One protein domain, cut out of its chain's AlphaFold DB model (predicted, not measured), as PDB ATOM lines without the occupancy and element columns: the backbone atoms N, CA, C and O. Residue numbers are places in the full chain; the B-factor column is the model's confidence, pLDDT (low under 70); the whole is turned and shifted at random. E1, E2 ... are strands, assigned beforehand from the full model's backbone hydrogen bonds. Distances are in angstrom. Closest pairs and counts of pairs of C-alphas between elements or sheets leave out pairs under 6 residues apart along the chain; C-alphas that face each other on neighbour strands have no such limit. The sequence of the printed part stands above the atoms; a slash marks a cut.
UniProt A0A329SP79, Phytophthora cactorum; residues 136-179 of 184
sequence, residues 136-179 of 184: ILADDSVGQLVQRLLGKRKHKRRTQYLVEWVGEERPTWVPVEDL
ATOM      1  N   ILE A 136      34.177 -20.593  55.599       70.12
ATOM      2  CA  ILE A 136      32.966 -20.848  54.815       70.12
ATOM      3  C   ILE A 136      32.719 -19.612  53.947       70.12
ATOM      4  O   ILE A 136      32.552 -18.507  54.467       70.12
ATOM      5  N   LEU A 137      32.762 -19.791  52.630       67.88
ATOM      6  CA  LEU A 137      32.478 -18.748  51.649       67.88
ATOM      7  C   LEU A 137      30.958 -18.538  51.520       67.88
ATOM      8  O   LEU A 137      30.159 -19.369  51.944       67.88
ATOM      9  N   ALA A 138      30.541 -17.413  50.932       66.06
ATOM     10  CA  ALA A 138      29.122 -17.053  50.784       66.06
ATOM     11  C   ALA A 138      28.305 -18.027  49.905       66.06
ATOM     12  O   ALA A 138      27.082 -17.931  49.853       66.06
ATOM     13  N   ASP A 139      28.979 -18.937  49.203       72.31
ATOM     14  CA  ASP A 139      28.415 -20.000  48.371       72.31
ATOM     15  C   ASP A 139      28.377 -21.371  49.083       72.31
ATOM     16  O   ASP A 139      28.218 -22.398  48.423       72.31
ATOM     17  N   ASP A 140      28.536 -21.392  50.413       66.69
ATOM     18  CA  ASP A 140      28.636 -22.589  51.267       66.69
ATOM     19  C   ASP A 140      29.829 -23.513  50.942       66.69
ATOM     20  O   ASP A 140      29.901 -24.652  51.415       66.69
ATOM     21  N   SER A 141      30.811 -23.037  50.169       69.88
ATOM     22  CA  SER A 141      32.042 -23.784  49.908       69.88
ATOM     23  C   SER A 141      33.103 -23.544  50.991       69.88
ATOM     24  O   SER A 141      33.180 -22.483  51.618       69.88
ATOM     25  N   VAL A 142      33.935 -24.561  51.241       68.00
ATOM     26  CA  VAL A 142      35.061 -24.468  52.180       68.00
ATOM     27  C   VAL A 142      36.250 -23.816  51.470       68.00
ATOM     28  O   VAL A 142      36.921 -24.445  50.655       68.00
ATOM     29  N   GLY A 143      36.500 -22.549  51.783       69.00
ATOM     30  CA  GLY A 143      37.662 -21.777  51.367       69.00
ATOM     31  C   GLY A 143      38.862 -21.949  52.305       69.00
ATOM     32  O   GLY A 143      38.731 -22.172  53.511       69.00
ATOM     33  N   GLN A 144      40.062 -21.810  51.742       73.56
ATOM     34  CA  GLN A 144      41.333 -21.864  52.467       73.56
ATOM     35  C   GLN A 144      41.985 -20.477  52.482       73.56
ATOM     36  O   GLN A 144      42.013 -19.781  51.467       73.56
ATOM     37  N   LEU A 145      42.514 -20.057  53.636       76.19
ATOM     38  CA  LEU A 145      43.141 -18.740  53.771       76.19
ATOM     39  C   LEU A 145      44.525 -18.700  53.125       76.19
ATOM     40  O   LEU A 145      45.377 -19.562  53.359       76.19
ATOM     41  N   VAL A 146      44.767 -17.631  52.370       80.06
ATOM     42  CA  VAL A 146      46.083 -17.298  51.825       80.06
ATOM     43  C   VAL A 146      46.914 -16.610  52.906       80.06
ATOM     44  O   VAL A 146      46.528 -15.558  53.407       80.06
ATOM     45  N   GLN A 147      48.072 -17.181  53.248       80.12
ATOM     46  CA  GLN A 147      49.024 -16.570  54.176       80.12
ATOM     47  C   GLN A 147      49.819 -15.466  53.482       80.12
ATOM     48  O   GLN A 147      49.979 -14.370  54.021       80.12
ATOM     49  N   ARG A 148      50.343 -15.759  52.285       81.06
ATOM     50  CA  ARG A 148      51.170 -14.825  51.514       81.06
ATOM     51  C   ARG A 148      51.250 -15.220  50.043       81.06
ATOM     52  O   ARG A 148      51.241 -16.396  49.693       81.06
ATOM     53  N   LEU A 149      51.405 -14.227  49.170       86.00
ATOM     54  CA  LEU A 149      51.764 -14.449  47.769       86.00
ATOM     55  C   LEU A 149      53.288 -14.378  47.623       86.00
ATOM     56  O   LEU A 149      53.890 -13.326  47.824       86.00
ATOM     57  N   LEU A 150      53.913 -15.502  47.280       88.81
ATOM     58  CA  LEU A 150      55.369 -15.625  47.155       88.81
ATOM     59  C   LEU A 150      55.889 -15.180  45.786       88.81
ATOM     60  O   LEU A 150      57.053 -14.812  45.649       88.81
ATOM     61  N   GLY A 151      55.053 -15.236  44.750       86.56
ATOM     62  CA  GLY A 151      55.506 -14.933  43.400       86.56
ATOM     63  C   GLY A 151      54.397 -14.905  42.363       86.56
ATOM     64  O   GLY A 151      53.274 -15.338  42.604       86.56
ATOM     65  N   LYS A 152      54.742 -14.395  41.182       90.50
ATOM     66  CA  LYS A 152      53.855 -14.266  40.025       90.50
ATOM     67  C   LYS A 152      54.539 -14.870  38.809       90.50
ATOM     68  O   LYS A 152      55.691 -14.548  38.527       90.50
ATOM     69  N   ARG A 153      53.823 -15.695  38.049       88.00
ATOM     70  CA  ARG A 153      54.282 -16.193  36.745       88.00
ATOM     71  C   ARG A 153      53.184 -16.069  35.701       88.00
ATOM     72  O   ARG A 153      52.000 -16.026  36.030       88.00
ATOM     73  N   LYS A 154      53.575 -16.052  34.429       89.81
ATOM     74  CA  LYS A 154      52.646 -16.120  33.297       89.81
ATOM     75  C   LYS A 154      52.833 -17.462  32.600       89.81
ATOM     76  O   LYS A 154      53.903 -17.734  32.071       89.81
ATOM     77  N   HIS A 155      51.804 -18.300  32.611       84.62
ATOM     78  CA  HIS A 155      51.829 -19.627  32.000       84.62
ATOM     79  C   HIS A 155      50.623 -19.783  31.072       84.62
ATOM     80  O   HIS A 155      49.493 -19.521  31.472       84.62
ATOM     81  N   LYS A 156      50.859 -20.169  29.808       81.81
ATOM     82  CA  LYS A 156      49.811 -20.322  28.775       81.81
ATOM     83  C   LYS A 156      48.842 -19.125  28.709       81.81
ATOM     84  O   LYS A 156      47.629 -19.293  28.737       81.81
ATOM     85  N   ARG A 157      49.391 -17.905  28.647       85.00
ATOM     86  CA  ARG A 157      48.660 -16.615  28.658       85.00
ATOM     87  C   ARG A 157      47.867 -16.292  29.936       85.00
ATOM     88  O   ARG A 157      47.388 -15.167  30.029       85.00
ATOM     89  N   ARG A 158      47.808 -17.179  30.934       87.25
ATOM     90  CA  ARG A 158      47.179 -16.911  32.235       87.25
ATOM     91  C   ARG A 158      48.210 -16.473  33.269       87.25
ATOM     92  O   ARG A 158      49.357 -16.930  33.257       87.25
ATOM     93  N   THR A 159      47.804 -15.569  34.150       87.69
ATOM     94  CA  THR A 159      48.608 -15.172  35.311       87.69
ATOM     95  C   THR A 159      48.343 -16.166  36.435       87.69
ATOM     96  O   THR A 159      47.193 -16.499  36.705       87.69
ATOM     97  N   GLN A 160      49.401 -16.655  37.068       91.62
ATOM     98  CA  GLN A 160      49.321 -17.510  38.247       91.62
ATOM     99  C   GLN A 160      50.128 -16.877  39.372       91.62
ATOM    100  O   GLN A 160      51.197 -16.305  39.123       91.62
ATOM    101  N   TYR A 161      49.634 -17.018  40.593       88.94
ATOM    102  CA  TYR A 161      50.352 -16.639  41.798       88.94
ATOM    103  C   TYR A 161      50.802 -17.885  42.551       88.94
ATOM    104  O   TYR A 161      50.119 -18.907  42.549       88.94
ATOM    105  N   LEU A 162      51.983 -17.803  43.154       88.81
ATOM    106  CA  LEU A 162      52.469 -18.805  44.085       88.81
ATOM    107  C   LEU A 162      51.916 -18.449  45.459       88.81
ATOM    108  O   LEU A 162      52.303 -17.430  46.033       88.81
ATOM    109  N   VAL A 163      50.988 -19.264  45.934       86.75
ATOM    110  CA  VAL A 163      50.235 -19.036  47.160       86.75
ATOM    111  C   VAL A 163      50.846 -19.882  48.270       86.75
ATOM    112  O   VAL A 163      50.963 -21.100  48.136       86.75
ATOM    113  N   GLU A 164      51.262 -19.223  49.347       86.25
ATOM    114  CA  GLU A 164      51.551 -19.836  50.642       86.25
ATOM    115  C   GLU A 164      50.228 -19.891  51.414       86.25
ATOM    116  O   GLU A 164      49.619 -18.851  51.674       86.25
ATOM    117  N   TRP A 165      49.743 -21.096  51.708       82.75
ATOM    118  CA  TRP A 165      48.478 -21.315  52.410       82.75
ATOM    119  C   TRP A 165      48.692 -21.309  53.919       82.75
ATOM    120  O   TRP A 165      49.703 -21.803  54.416       82.75
ATOM    121  N   VAL A 166      47.717 -20.803  54.673       72.56
ATOM    122  CA  VAL A 166      47.786 -20.848  56.135       72.56
ATOM    123  C   VAL A 166      47.617 -22.305  56.596       72.56
ATOM    124  O   VAL A 166      46.544 -22.891  56.461       72.56
ATOM    125  N   GLY A 167      48.680 -22.888  57.155       67.94
ATOM    126  CA  GLY A 167      48.672 -24.246  57.713       67.94
ATOM    127  C   GLY A 167      49.152 -25.359  56.773       67.94
ATOM    128  O   GLY A 167      49.163 -26.513  57.197       67.94
ATOM    129  N   GLU A 168      49.587 -25.045  55.547       71.88
ATOM    130  CA  GLU A 168      50.277 -26.004  54.672       71.88
ATOM    131  C   GLU A 168      51.741 -25.629  54.444       71.88
ATOM    132  O   GLU A 168      52.091 -24.461  54.308       71.88
ATOM    133  N   GLU A 169      52.609 -26.638  54.344       71.19
ATOM    134  CA  GLU A 169      54.048 -26.429  54.136       71.19
ATOM    135  C   GLU A 169      54.424 -26.183  52.669       71.19
ATOM    136  O   GLU A 169      55.508 -25.677  52.377       71.19
ATOM    137  N   ARG A 170      53.567 -26.581  51.719       76.44
ATOM    138  CA  ARG A 170      53.895 -26.555  50.289       76.44
ATOM    139  C   ARG A 170      53.138 -25.442  49.565       76.44
ATOM    140  O   ARG A 170      51.917 -25.519  49.444       76.44
ATOM    141  N   PRO A 171      53.840 -24.442  49.006       85.25
ATOM    142  CA  PRO A 171      53.183 -23.405  48.234       85.25
ATOM    143  C   PRO A 171      52.738 -23.943  46.869       85.25
ATOM    144  O   PRO A 171      53.470 -24.684  46.205       85.25
ATOM    145  N   THR A 172      51.543 -23.546  46.430       88.50
ATOM    146  CA  THR A 172      50.923 -24.040  45.187       88.50
ATOM    147  C   THR A 172      50.663 -22.899  44.204       88.50
ATOM    148  O   THR A 172      50.392 -21.765  44.595       88.50
ATOM    149  N   TRP A 173      50.779 -23.177  42.900       88.19
ATOM    150  CA  TRP A 173      50.480 -22.202  41.848       88.19
ATOM    151  C   TRP A 173      48.987 -22.180  41.530       88.19
ATOM    152  O   TRP A 173      48.476 -23.138  40.951       88.19
ATOM    153  N   VAL A 174      48.327 -21.065  41.830       86.75
ATOM    154  CA  VAL A 174      46.879 -20.879  41.660       86.75
ATOM    155  C   VAL A 174      46.623 -19.779  40.619       86.75
ATOM    156  O   VAL A 174      47.331 -18.760  40.618       86.75
ATOM    157  N   PRO A 175      45.695 -19.967  39.664       85.88
ATOM    158  CA  PRO A 175      45.302 -18.908  38.738       85.88
ATOM    159  C   PRO A 175      44.569 -17.775  39.471       85.88
ATOM    160  O   PRO A 175      43.944 -17.984  40.501       85.88
ATOM    161  N   VAL A 176      44.629 -16.558  38.923       83.25
ATOM    162  CA  VAL A 176      43.965 -15.380  39.527       83.25
ATOM    163  C   VAL A 176      42.447 -15.555  39.640       83.25
ATOM    164  O   VAL A 176      41.837 -14.988  40.533       83.25
ATOM    165  N   GLU A 177      41.864 -16.343  38.739       81.81
ATOM    166  CA  GLU A 177      40.430 -16.650  38.668       81.81
ATOM    167  C   GLU A 177      39.899 -17.312  39.954       81.81
ATOM    168  O   GLU A 177      38.760 -17.057  40.329       81.81
ATOM    169  N   ASP A 178      40.740 -18.082  40.652       78.31
ATOM    170  CA  ASP A 178      40.361 -18.840  41.853       78.31
ATOM    171  C   ASP A 178      40.655 -18.064  43.158       78.31
ATOM    172  O   ASP A 178      40.434 -18.572  44.255       78.31
ATOM    173  N   LEU A 179      41.188 -16.838  43.065       77.75
ATOM    174  CA  LEU A 179      41.521 -15.997  44.219       77.75
ATOM    175  C   LEU A 179      40.447 -14.920  44.418       77.75
ATOM    176  O   LEU A 179      40.464 -13.881  43.760       77.75
TER     177      LEU A 179
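AT A GLANCE: This is residues 136 to 179 of the 184 residues of a protein of Phytophthora cactorum (UniProt A0A329SP79). A single strongly twisted sheet of three strands makes the body: a long hairpin of E1 and E2, with short E3 along the other side of E2. E1 bends sharply on its way, residues 137 to 142 stick out as a free arm before the sheet, and residues 176 to 179 fold back after E3. The printed part has 44 residues, with no named helix and three named strands, E1, E2 and E3 along the chain; the sheet's order is also E1, E2, E3, all antiparallel, a meander, each strand the antiparallel neighbour of the one before. The class is all strand. The whole is only just loose, close to compact, with a radius of gyration of the C-alphas of 11.4 A, and is flat, spanning 31 by 24 by 12 A.

HOW THE PARTS SIT: Residues 137 to 142 stand free, before E1 at residues 146 to 155, an edge strand that bends by 68 degrees at residue 150. A tight link of 2 residues joins it to E2, residues 158 to 165, the inner strand. E1 and E2 are a hairpin, antiparallel at 155 degrees between their directions. The C-alphas of Lys 152 and Tyr 161 face each other, 4.6 A apart; N 150 and O 162, 2.8 A apart, and N 160 and O 153, 2.9 A apart, are within hydrogen-bond range. A short link of 6 residues joins E2 to E3, residues 172 to 175, the other edge strand. E2 and E3 are also a hairpin, antiparallel at 140 degrees. The C-alphas of Gln 160 and Pro 175 face each other, 4.3 A apart; N 161 and O 174, 2.9 A apart, and N 172 and O 163, 3.0 A apart, are within hydrogen-bond range. The sheet's C-alphas lie up to 4.9 A off its best plane, and it is strongly twisted.

IN THESE COORDINATES: E1 begins at C-alpha 146, (46.083, -17.298, 51.825), and measures 20.8 A from first to last C-alpha. E2, from Arg 158 to Trp 165, measures 20.7 A and begins at C-alpha 158, (47.179, -16.911, 32.235). E3, from Thr 172 to Pro 175, measures 10.0 A and ends at C-alpha 175, (45.302, -18.908, 38.738).

THE WHOLE: The two C-alphas farthest apart are those of Ile 136 and Lys 156, 31.0 A, while the first and last printed C-alphas, of Ile 136 and Leu 179, are 14.5 A apart. The printed part has no cut, and neither of the two links between strands is long. The mean pLDDT of the printed part is 80.4; residues 137 to 138, 140 to 143 and 167 are under 70, where the model's confidence is low.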